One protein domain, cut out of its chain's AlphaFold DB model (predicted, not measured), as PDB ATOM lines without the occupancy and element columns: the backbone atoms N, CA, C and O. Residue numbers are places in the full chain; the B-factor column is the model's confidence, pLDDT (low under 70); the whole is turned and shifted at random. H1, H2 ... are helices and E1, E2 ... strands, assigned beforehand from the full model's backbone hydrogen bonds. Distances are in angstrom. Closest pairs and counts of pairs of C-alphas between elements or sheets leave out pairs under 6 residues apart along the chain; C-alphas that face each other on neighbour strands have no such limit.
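Overview. This is residues 119 to 199 of the 200 residues of an uncharacterized protein of Phytophthora palmivora var. palmivora (UniProt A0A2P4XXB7). Two narrow ribbons of two antiparallel strands each, E1 with E2 and E3 with E4, run lengthwise beside each other with little contact between them, and a long loop, residues 138 to 157, swings out from the first ribbon and leads to the second. A second long loop, residues 167 to 182, follows the short helix H1 at one end of the length, and helix H2 extends from E4 at the other end; residues 139 to 144 stick out free. The printed part has 81 residues, with two named helices and four named strands in the order E1, E2, E3, H1, E4, H2. The class is mixed, helices and strands, with under half of the residues, 37, in named elements. The whole is loose and flat, with a radius of gyration of the C-alphas of 15.3 A and spans of 45 by 33 by 17 A.

Along the chain. Find C-alpha 119 at (-1.170, 26.761, -23.952); from there strand E1 runs through residues 119 to 124, 16.4 A. Go on to E2, residues 131 to 137, the longest strand, 20.8 A. E3 is residues 158 to 162, beginning at C-alpha 158 at (2.903, 24.240, -9.413), and H1 is residues 163 to 166. E4 is residues 183 to 187, and H2, residues 189 to 198, runs 14.7 A to C-alpha 198 at (15.121, 7.092, -17.544).

Arrangement. Look first at the hairpin of E1 and E2, antiparallel at 173 degrees, where N 121 and O 134 are 2.9 A apart, within hydrogen-bond range. Residues 132 to 133 of E2 also pair antiparallel with residues 151 to 152. Between E2 and E3 the closest C-alphas are those of Arg 135 and Val 159, 8.0 A apart, while E2 and E4 are apart. E3 and E4 are antiparallel neighbours at 155 degrees, with N 159 and O 186 at 2.8 A, within hydrogen-bond range. The closest C-alphas of H1 and E4 are those of Ser 163 and Asn 183, 4.8 A apart. At H2, the closest C-alpha pair with E2 is Cys 131 and Val 192, 7.4 A; E3 and H2 are apart, but only just, at 8.2 A. In H2 each O i to N i+4 pair is within hydrogen-bond range; H1 is too short for such a pair, and its one O i to N i+3 pair is not within range.

Size, cuts and confidence. Look at Arg 172 and Asn 199 for the two C-alphas farthest apart, 45.5 A. The printed part has no cut. The links E2 to E3, with 20 residues, and H1 to E4, with 16, are long. The mean pLDDT of the printed part is 74.6, and 26 residues are under 70: residue 126, residues 138 to 145, residues 167 to 181 and residues 198 to 199.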
ATOM      1  N   ILE A 119      -2.333  27.344 -23.272       77.31
ATOM      2  CA  ILE A 119      -1.170  26.761 -23.952       77.31
ATOM      3  C   ILE A 119      -0.056  26.634 -22.916       77.31
ATOM      4  O   ILE A 119       0.360  27.632 -22.323       77.31
ATOM      5  N   LEU A 120       0.427  25.413 -22.694       81.00
ATOM      6  CA  LEU A 120       1.569  25.134 -21.828       81.00
ATOM      7  C   LEU A 120       2.751  24.689 -22.693       81.00
ATOM      8  O   LEU A 120       2.723  23.619 -23.287       81.00
ATOM      9  N   CYS A 121       3.792  25.513 -22.758       78.00
ATOM     10  CA  CYS A 121       5.039  25.169 -23.430       78.00
ATOM     11  C   CYS A 121       6.050  24.699 -22.389       78.00
ATOM     12  O   CYS A 121       6.334  25.439 -21.449       78.00
ATOM     13  N   ILE A 122       6.628  23.517 -22.584       79.69
ATOM     14  CA  ILE A 122       7.672  22.958 -21.722       79.69
ATOM     15  C   ILE A 122       8.927  22.747 -22.568       79.69
ATOM     16  O   ILE A 122       8.861  22.219 -23.677       79.69
ATOM     17  N   ARG A 123      10.077  23.184 -22.054       78.56
ATOM     18  CA  ARG A 123      11.393  22.967 -22.653       78.56
ATOM     19  C   ARG A 123      12.266  22.215 -21.665       78.56
ATOM     20  O   ARG A 123      12.582  22.740 -20.600       78.56
ATOM     21  N   ILE A 124      12.699  21.033 -22.080       78.19
ATOM     22  CA  ILE A 124      13.652  20.197 -21.357       78.19
ATOM     23  C   ILE A 124      14.811  19.895 -22.312       78.19
ATOM     24  O   ILE A 124      14.575  19.474 -23.445       78.19
ATOM     25  N   SER A 125      16.054  20.191 -21.926       75.62
ATOM     26  CA  SER A 125      17.223  19.914 -22.775       75.62
ATOM     27  C   SER A 125      17.705  18.465 -22.644       75.62
ATOM     28  O   SER A 125      17.540  17.869 -21.576       75.62
ATOM     29  N   PRO A 126      18.407  17.920 -23.660       63.41
ATOM     30  CA  PRO A 126      19.238  16.730 -23.477       63.41
ATOM     31  C   PRO A 126      20.201  16.980 -22.302       63.41
ATOM     32  O   PRO A 126      20.760  18.073 -22.201       63.41
ATOM     33  N   ALA A 127      20.330  16.032 -21.374       71.56
ATOM     34  CA  ALA A 127      21.036  16.176 -20.088       71.56
ATOM     35  C   ALA A 127      20.405  17.123 -19.039       71.56
ATOM     36  O   ALA A 127      21.061  17.445 -18.052       71.56
ATOM     37  N   LEU A 128      19.154  17.565 -19.222       73.19
ATOM     38  CA  LEU A 128      18.347  18.266 -18.202       73.19
ATOM     39  C   LEU A 128      18.949  19.573 -17.648       73.19
ATOM     40  O   LEU A 128      18.517  20.085 -16.621       73.19
ATOM     41  N   GLN A 129      19.926  20.152 -18.349       73.62
ATOM     42  CA  GLN A 129      20.549  21.435 -17.999       73.62
ATOM     43  C   GLN A 129      19.569  22.613 -18.088       73.62
ATOM     44  O   GLN A 129      19.747  23.632 -17.423       73.62
ATOM     45  N   VAL A 130      18.538  22.488 -18.926       75.06
ATOM     46  CA  VAL A 130      17.465  23.469 -19.068       75.06
ATOM     47  C   VAL A 130      16.141  22.764 -18.839       75.06
ATOM     48  O   VAL A 130      15.744  21.956 -19.670       75.06
ATOM     49  N   CYS A 131      15.444  23.135 -17.767       81.88
ATOM     50  CA  CYS A 131      14.064  22.742 -17.494       81.88
ATOM     51  C   CYS A 131      13.253  24.017 -17.263       81.88
ATOM     52  O   CYS A 131      13.431  24.696 -16.252       81.88
ATOM     53  N   GLN A 132      12.425  24.403 -18.233       84.69
ATOM     54  CA  GLN A 132      11.681  25.662 -18.201       84.69
ATOM     55  C   GLN A 132      10.286  25.508 -18.804       84.69
ATOM     56  O   GLN A 132      10.070  24.661 -19.671       84.69
ATOM     57  N   TYR A 133       9.350  26.366 -18.407       85.06
ATOM     58  CA  TYR A 133       8.004  26.398 -18.969       85.06
ATOM     59  C   TYR A 133       7.486  27.821 -19.217       85.06
ATOM     60  O   TYR A 133       7.992  28.801 -18.666       85.06
ATOM     61  N   LYS A 134       6.452  27.929 -20.057       83.12
ATOM     62  CA  LYS A 134       5.614  29.122 -20.245       83.12
ATOM     63  C   LYS A 134       4.151  28.698 -20.279       83.12
ATOM     64  O   LYS A 134       3.820  27.707 -20.925       83.12
ATOM     65  N   ARG A 135       3.274  29.448 -19.610       85.81
ATOM     66  CA  ARG A 135       1.830  29.175 -19.568       85.81
ATOM     67  C   ARG A 135       1.053  30.382 -20.077       85.81
ATOM     68  O   ARG A 135       0.995  31.403 -19.393       85.81
ATOM     69  N   TYR A 136       0.399  30.225 -21.218       76.56
ATOM     70  CA  TYR A 136      -0.452  31.242 -21.821       76.56
ATOM     71  C   TYR A 136      -1.919  30.954 -21.554       76.56
ATOM     72  O   TYR A 136      -2.346  29.801 -21.481       76.56
ATOM     73  N   THR A 137      -2.691  32.022 -21.426       78.81
ATOM     74  CA  THR A 137      -4.151  31.992 -21.426       78.81
ATOM     75  C   THR A 137      -4.611  32.619 -22.736       78.81
ATOM     76  O   THR A 137      -4.146  33.701 -23.092       78.81
ATOM     77  N   VAL A 138      -5.445  31.908 -23.488       69.31
ATOM     78  CA  VAL A 138      -5.918  32.350 -24.803       69.31
ATOM     79  C   VAL A 138      -7.267  33.026 -24.603       69.31
ATOM     80  O   VAL A 138      -8.290  32.359 -24.484       69.31
ATOM     81  N   ASP A 139      -7.257  34.355 -24.504       63.06
ATOM     82  CA  ASP A 139      -8.480  35.144 -24.298       63.06
ATOM     83  C   ASP A 139      -9.075  35.661 -25.624       63.06
ATOM     84  O   ASP A 139     -10.290  35.779 -25.750       63.06
ATOM     85  N   ASN A 140      -8.243  35.918 -26.642       59.34
ATOM     86  CA  ASN A 140      -8.675  36.226 -28.009       59.34
ATOM     87  C   ASN A 140      -7.687  35.620 -29.012       59.34
ATOM     88  O   ASN A 140      -6.507  35.975 -29.018       59.34
ATOM     89  N   ARG A 141      -8.177  34.722 -29.870       57.75
ATOM     90  CA  ARG A 141      -7.358  33.990 -30.846       57.75
ATOM     91  C   ARG A 141      -6.792  34.871 -31.964       57.75
ATOM     92  O   ARG A 141      -5.815  34.488 -32.586       57.75
ATOM     93  N   ALA A 142      -7.365  36.050 -32.204       49.25
ATOM     94  CA  ALA A 142      -6.840  36.987 -33.196       49.25
ATOM     95  C   ALA A 142      -5.552  37.696 -32.731       49.25
ATOM     96  O   ALA A 142      -4.836  38.274 -33.546       49.25
ATOM     97  N   ASN A 143      -5.243  37.654 -31.430       52.34
ATOM     98  CA  ASN A 143      -4.092  38.348 -30.873       52.34
ATOM     99  C   ASN A 143      -2.862  37.429 -30.808       52.34
ATOM    100  O   ASN A 143      -2.979  36.269 -30.402       52.34
ATOM    101  N   PRO A 144      -1.661  37.940 -31.138       59.84
ATOM    102  CA  PRO A 144      -0.430  37.197 -30.919       59.84
ATOM    103  C   PRO A 144      -0.245  36.900 -29.427       59.84
ATOM    104  O   PRO A 144      -0.626  37.699 -28.567       59.84
ATOM    105  N   LEU A 145       0.370  35.754 -29.118       64.25
ATOM    106  CA  LEU A 145       0.693  35.409 -27.736       64.25
ATOM    107  C   LEU A 145       1.623  36.476 -27.142       64.25
ATOM    108  O   LEU A 145       2.596  36.870 -27.797       64.25
ATOM    109  N   PRO A 146       1.354  36.945 -25.912       70.25
ATOM    110  CA  PRO A 146       2.204  37.936 -25.276       70.25
ATOM    111  C   PRO A 146       3.611  37.371 -25.085       70.25
ATOM    112  O   PRO A 146       3.788  36.181 -24.825       70.25
ATOM    113  N   HIS A 147       4.631  38.222 -25.172       74.44
ATOM    114  CA  HIS A 147       5.973  37.799 -24.796       74.44
ATOM    115  C   HIS A 147       6.004  37.481 -23.293       74.44
ATOM    116  O   HIS A 147       5.649  38.320 -22.469       74.44
ATOM    117  N   MET A 148       6.435  36.270 -22.941       73.69
ATOM    118  CA  MET A 148       6.644  35.843 -21.558       73.69
ATOM    119  C   MET A 148       8.052  35.286 -21.410       73.69
ATOM    120  O   MET A 148       8.494  34.501 -22.257       73.69
ATOM    121  N   ASP A 149       8.734  35.637 -20.325       77.44
ATOM    122  CA  ASP A 149      10.012  35.020 -19.984       77.44
ATOM    123  C   ASP A 149       9.793  33.574 -19.502       77.44
ATOM    124  O   ASP A 149       8.801  33.293 -18.821       77.44
ATOM    125  N   PRO A 150      10.659  32.616 -19.886       83.19
ATOM    126  CA  PRO A 150      10.565  31.247 -19.392       83.19
ATOM    127  C   PRO A 150      10.772  31.177 -17.876       83.19
ATOM    128  O   PRO A 150      11.680  31.811 -17.340       83.19
ATOM    129  N   ILE A 151       9.984  30.341 -17.200       86.38
ATOM    130  CA  ILE A 151      10.109  30.080 -15.762       86.38
ATOM    131  C   ILE A 151      10.823  28.744 -15.570       86.38
ATOM    132  O   ILE A 151      10.485  27.771 -16.240       86.38
ATOM    133  N   ALA A 152      11.808  28.686 -14.673       87.38
ATOM    134  CA  ALA A 152      12.512  27.448 -14.352       87.38
ATOM    135  C   ALA A 152      11.584  26.428 -13.669       87.38
ATOM    136  O   ALA A 152      10.790  26.791 -12.804       87.38
ATOM    137  N   ILE A 153      11.713  25.155 -14.046       87.25
ATOM    138  CA  ILE A 153      11.039  24.034 -13.385       87.25
ATOM    139  C   ILE A 153      11.969  23.528 -12.276       87.25
ATOM    140  O   ILE A 153      13.014  22.942 -12.551       87.25
ATOM    141  N   VAL A 154      11.587  23.784 -11.029       89.31
ATOM    142  CA  VAL A 154      12.263  23.362  -9.790       89.31
ATOM    143  C   VAL A 154      11.302  22.571  -8.900       89.31
ATOM    144  O   VAL A 154      10.105  22.539  -9.169       89.31
ATOM    145  N   ASN A 155      11.794  21.925  -7.845       89.75
ATOM    146  CA  ASN A 155      10.923  21.211  -6.911       89.75
ATOM    147  C   ASN A 155      10.331  22.166  -5.857       89.75
ATOM    148  O   ASN A 155      11.115  22.722  -5.080       89.75
ATOM    149  N   PRO A 156       8.997  22.326  -5.750       91.12
ATOM    150  CA  PRO A 156       7.952  21.971  -6.718       91.12
ATOM    151  C   PRO A 156       7.694  23.107  -7.724       91.12
ATOM    152  O   PRO A 156       7.981  24.276  -7.453       91.12
ATOM    153  N   THR A 157       7.083  22.791  -8.870       92.06
ATOM    154  CA  THR A 157       6.645  23.788  -9.864       92.06
ATOM    155  C   THR A 157       5.166  23.621 -10.153       92.06
ATOM    156  O   THR A 157       4.754  22.952 -11.100       92.06
ATOM    157  N   ASN A 158       4.357  24.288  -9.334       91.94
ATOM    158  CA  ASN A 158       2.903  24.240  -9.413       91.94
ATOM    159  C   ASN A 158       2.363  25.192 -10.487       91.94
ATOM    160  O   ASN A 158       2.395  26.416 -10.338       91.94
ATOM    161  N   VAL A 159       1.779  24.629 -11.539       88.81
ATOM    162  CA  VAL A 159       1.093  25.369 -12.599       88.81
ATOM    163  C   VAL A 159      -0.411  25.263 -12.401       88.81
ATOM    164  O   VAL A 159      -0.972  24.177 -12.276       88.81
ATOM    165  N   THR A 160      -1.073  26.419 -12.356       89.56
ATOM    166  CA  THR A 160      -2.504  26.520 -12.049       89.56
ATOM    167  C   THR A 160      -3.330  26.780 -13.307       89.56
ATOM    168  O   THR A 160      -3.027  27.675 -14.108       89.56
ATOM    169  N   PHE A 161      -4.419  26.031 -13.439       84.31
ATOM    170  CA  PHE A 161      -5.402  26.129 -14.511       84.31
ATOM    171  C   PHE A 161      -6.786  26.321 -13.912       84.31
ATOM    172  O   PHE A 161      -7.115  25.688 -12.912       84.31
ATOM    173  N   ASN A 162      -7.623  27.165 -14.515       83.50
ATOM    174  CA  ASN A 162      -9.021  27.220 -14.110       83.50
ATOM    175  C   ASN A 162      -9.735  25.954 -14.599       83.50
ATOM    176  O   ASN A 162      -9.700  25.637 -15.787       83.50
ATOM    177  N   SER A 163     -10.398  25.244 -13.688       76.12
ATOM    178  CA  SER A 163     -10.978  23.924 -13.962       76.12
ATOM    179  C   SER A 163     -12.082  23.960 -15.013       76.12
ATOM    180  O   SER A 163     -12.244  23.012 -15.771       76.12
ATOM    181  N   ARG A 164     -12.857  25.047 -15.066       72.69
ATOM    182  CA  ARG A 164     -13.961  25.187 -16.026       72.69
ATOM    183  C   ARG A 164     -13.465  25.551 -17.411       72.69
ATOM    184  O   ARG A 164     -13.931  24.961 -18.377       72.69
ATOM    185  N   ARG A 165     -12.490  26.458 -17.467       73.56
ATOM    186  CA  ARG A 165     -11.775  26.850 -18.687       73.56
ATOM    187  C   ARG A 165     -11.040  25.668 -19.321       73.56
ATOM    188  O   ARG A 165     -11.079  25.471 -20.526       73.56
ATOM    189  N   LEU A 166     -10.410  24.831 -18.494       73.00
ATOM    190  CA  LEU A 166      -9.707  23.630 -18.949       73.00
ATOM    191  C   LEU A 166     -10.654  22.579 -19.552       73.00
ATOM    192  O   LEU A 166     -10.260  21.844 -20.448       73.00
ATOM    193  N   LEU A 167     -11.893  22.522 -19.064       69.44
ATOM    194  CA  LEU A 167     -12.929  21.617 -19.556       69.44
ATOM    195  C   LEU A 167     -13.837  22.256 -20.620       69.44
ATOM    196  O   LEU A 167     -14.854  21.656 -20.961       69.44
ATOM    197  N   SER A 168     -13.533  23.476 -21.079       65.56
ATOM    198  CA  SER A 168     -14.370  24.257 -22.000       65.56
ATOM    199  C   SER A 168     -15.856  24.287 -21.593       65.56
ATOM    200  O   SER A 168     -16.752  24.204 -22.432       65.56
ATOM    201  N   LEU A 169     -16.138  24.361 -20.284       61.81
ATOM    202  CA  LEU A 169     -17.506  24.343 -19.762       61.81
ATOM    203  C   LEU A 169     -18.139  25.734 -19.870       61.81
ATOM    204  O   LEU A 169     -17.783  26.644 -19.118       61.81
ATOM    205  N   ILE A 170     -19.155  25.877 -20.724       52.69
ATOM    206  CA  ILE A 170     -19.970  27.096 -20.801       52.69
ATOM    207  C   ILE A 170     -20.875  27.209 -19.555       52.69
ATOM    208  O   ILE A 170     -21.694  26.339 -19.250       52.69
ATOM    209  N   GLY A 171     -20.753  28.314 -18.811       56.25
ATOM    210  CA  GLY A 171     -21.694  28.699 -17.748       56.25
ATOM    211  C   GLY A 171     -21.582  27.916 -16.426       56.25
ATOM    212  O   GLY A 171     -20.500  27.728 -15.867       56.25
ATOM    213  N   ARG A 172     -22.727  27.531 -15.833       56.69
ATOM    214  CA  ARG A 172     -22.812  26.807 -14.541       56.69
ATOM    215  C   ARG A 172     -22.939  25.283 -14.696       56.69
ATOM    216  O   ARG A 172     -23.501  24.637 -13.814       56.69
ATOM    217  N   GLY A 173     -22.402  24.707 -15.771       58.69
ATOM    218  CA  GLY A 173     -22.352  23.254 -15.959       58.69
ATOM    219  C   GLY A 173     -21.730  22.518 -14.762       58.69
ATOM    220  O   GLY A 173     -20.874  23.063 -14.047       58.69
ATOM    221  N   ARG A 174     -22.193  21.287 -14.512       59.22
ATOM    222  CA  ARG A 174     -21.636  20.421 -13.463       59.22
ATOM    223  C   ARG A 174     -20.208  20.039 -13.847       59.22
ATOM    224  O   ARG A 174     -19.971  19.519 -14.928       59.22
ATOM    225  N   THR A 175     -19.264  20.299 -12.954       59.88
ATOM    226  CA  THR A 175     -17.864  19.895 -13.109       59.88
ATOM    227  C   THR A 175     -17.693  18.431 -12.693       59.88
ATOM    228  O   THR A 175     -18.210  18.062 -11.632       59.88
ATOM    229  N   PRO A 176     -16.944  17.615 -13.451       66.88
ATOM    230  CA  PRO A 176     -16.513  16.288 -13.025       66.88
ATOM    231  C   PRO A 176     -15.794  16.310 -11.671       66.88
ATOM    232  O   PRO A 176     -15.234  17.326 -11.242       66.88
ATOM    233  N   GLN A 177     -15.784  15.162 -10.996       59.72
ATOM    234  CA  GLN A 177     -15.017  14.974  -9.767       59.72
ATOM    235  C   GLN A 177     -13.523  15.236 -10.037       59.72
ATOM    236  O   GLN A 177     -12.993  14.803 -11.053       59.72
ATOM    237  N   GLY A 178     -12.863  16.010  -9.167       64.31
ATOM    238  CA  GLY A 178     -11.489  16.496  -9.379       64.31
ATOM    239  C   GLY A 178     -11.395  17.896 -10.004       64.31
ATOM    240  O   GLY A 178     -10.429  18.609  -9.749       64.31
ATOM    241  N   PHE A 179     -12.442  18.349 -10.701       65.50
ATOM    242  CA  PHE A 179     -12.543  19.686 -11.314       65.50
ATOM    243  C   PHE A 179     -13.576  20.586 -10.618       65.50
ATOM    244  O   PHE A 179     -13.862  21.692 -11.072       65.50
ATOM    245  N   SER A 180     -14.151  20.115  -9.509       61.91
ATOM    246  CA  SER A 180     -15.137  20.841  -8.698       61.91
ATOM    247  C   SER A 180     -14.561  22.040  -7.950       61.91
ATOM    248  O   SER A 180     -15.302  22.936  -7.544       61.91
ATOM    249  N   ARG A 181     -13.236  22.085  -7.792       67.31
ATOM    250  CA  ARG A 181     -12.515  23.266  -7.313       67.31
ATOM    251  C   ARG A 181     -12.358  24.282  -8.443       67.31
ATOM    252  O   ARG A 181     -12.284  23.879  -9.598       67.31
ATOM    253  N   PRO A 182     -12.259  25.590  -8.144       74.94
ATOM    254  CA  PRO A 182     -12.129  26.616  -9.181       74.94
ATOM    255  C   PRO A 182     -10.861  26.447 -10.028       74.94
ATOM    256  O   PRO A 182     -10.858  26.847 -11.189       74.94
ATOM    257  N   ASN A 183      -9.821  25.825  -9.462       81.56
ATOM    258  CA  ASN A 183      -8.562  25.579 -10.140       81.56
ATOM    259  C   ASN A 183      -8.090  24.128  -9.987       81.56
ATOM    260  O   ASN A 183      -8.257  23.524  -8.923       81.56
ATOM    261  N   VAL A 184      -7.429  23.640 -11.033       83.50
ATOM    262  CA  VAL A 184      -6.573  22.453 -11.047       83.50
ATOM    263  C   VAL A 184      -5.126  22.921 -10.947       83.50
ATOM    264  O   VAL A 184      -4.730  23.880 -11.613       83.50
ATOM    265  N   VAL A 185      -4.338  22.255 -10.110       86.88
ATOM    266  CA  VAL A 185      -2.904  22.515  -9.960       86.88
ATOM    267  C   VAL A 185      -2.154  21.269 -10.399       86.88
ATOM    268  O   VAL A 185      -2.472  20.173  -9.944       86.88
ATOM    269  N   ILE A 186      -1.185  21.450 -11.289       87.38
ATOM    270  CA  ILE A 186      -0.306  20.394 -11.786       87.38
ATOM    271  C   ILE A 186       1.113  20.758 -11.370       87.38
ATOM    272  O   ILE A 186       1.573  21.853 -11.689       87.38
ATOM    273  N   ASP A 187       1.796  19.859 -10.668       90.31
ATOM    274  CA  ASP A 187       3.231  19.991 -10.433       90.31
ATOM    275  C   ASP A 187       3.991  19.460 -11.654       90.31
ATOM    276  O   ASP A 187       3.769  18.327 -12.085       90.31
ATOM    277  N   LEU A 188       4.860  20.284 -12.235       88.19
ATOM    278  CA  LEU A 188       5.692  19.901 -13.375       88.19
ATOM    279  C   LEU A 188       6.992  19.207 -12.965       88.19
ATOM    280  O   LEU A 188       7.628  18.584 -13.814       88.19
ATOM    281  N   PHE A 189       7.408  19.306 -11.701       87.00
ATOM    282  CA  PHE A 189       8.671  18.720 -11.258       87.00
ATOM    283  C   PHE A 189       8.747  17.188 -11.422       87.00
ATOM    284  O   PHE A 189       9.776  16.718 -11.909       87.00
ATOM    285  N   PRO A 190       7.676  16.404 -11.164       86.62
ATOM    286  CA  PRO A 190       7.699  14.955 -11.373       86.62
ATOM    287  C   PRO A 190       8.031  14.525 -12.810       86.62
ATOM    288  O   PRO A 190       8.595  13.454 -13.014       86.62
ATOM    289  N   LEU A 191       7.723  15.354 -13.817       79.81
ATOM    290  CA  LEU A 191       8.103  15.078 -15.209       79.81
ATOM    291  C   LEU A 191       9.620  15.163 -15.402       79.81
ATOM    292  O   LEU A 191      10.198  14.373 -16.143       79.81
ATOM    293  N   VAL A 192      10.270  16.110 -14.725       80.25
ATOM    294  CA  VAL A 192      11.730  16.231 -14.739       80.25
ATOM    295  C   VAL A 192      12.352  15.043 -14.011       80.25
ATOM    296  O   VAL A 192      13.283  14.449 -14.541       80.25
ATOM    297  N   GLU A 193      11.818  14.647 -12.850       80.12
ATOM    298  CA  GLU A 193      12.304  13.469 -12.110       80.12
ATOM    299  C   GLU A 193      12.192  12.173 -12.912       80.12
ATOM    300  O   GLU A 193      13.149  11.402 -12.957       80.12
ATOM    301  N   MET A 194      11.063  11.955 -13.590       78.25
ATOM    302  CA  MET A 194      10.862  10.794 -14.459       78.25
ATOM    303  C   MET A 194      11.946  10.718 -15.543       78.25
ATOM    304  O   MET A 194      12.566   9.675 -15.731       78.25
ATOM    305  N   LEU A 195      12.248  11.845 -16.190       71.12
ATOM    306  CA  LEU A 195      13.282  11.916 -17.222       71.12
ATOM    307  C   LEU A 195      14.706  11.791 -16.661       71.12
ATOM    308  O   LEU A 195      15.594  11.341 -17.382       71.12
ATOM    309  N   ILE A 196      14.958  12.170 -15.401       73.25
ATOM    310  CA  ILE A 196      16.244  11.884 -14.736       73.25
ATOM    311  C   ILE A 196      16.420  10.372 -14.606       73.25
ATOM    312  O   ILE A 196      17.485   9.857 -14.936       73.25
ATOM    313  N   GLN A 197      15.385   9.672 -14.137       71.62
ATOM    314  CA  GLN A 197      15.446   8.235 -13.872       71.62
ATOM    315  C   GLN A 197      15.590   7.394 -15.145       71.62
ATOM    316  O   GLN A 197      16.287   6.390 -15.118       71.62
ATOM    317  N   GLU A 198      14.986   7.804 -16.261       66.56
ATOM    318  CA  GLU A 198      15.121   7.092 -17.544       66.56
ATOM    319  C   GLU A 198      16.506   7.241 -18.204       66.56
ATOM    320  O   GLU A 198      16.831   6.484 -19.116       66.56
ATOM    321  N   ASN A 199      17.319   8.210 -17.766       58.59
ATOM    322  CA  ASN A 199      18.649   8.491 -18.320       58.59
ATOM    323  C   ASN A 199      19.812   8.049 -17.402       58.59
ATOM    324  O   ASN A 199      20.959   8.421 -17.665       58.59
TER     325      ASN A 199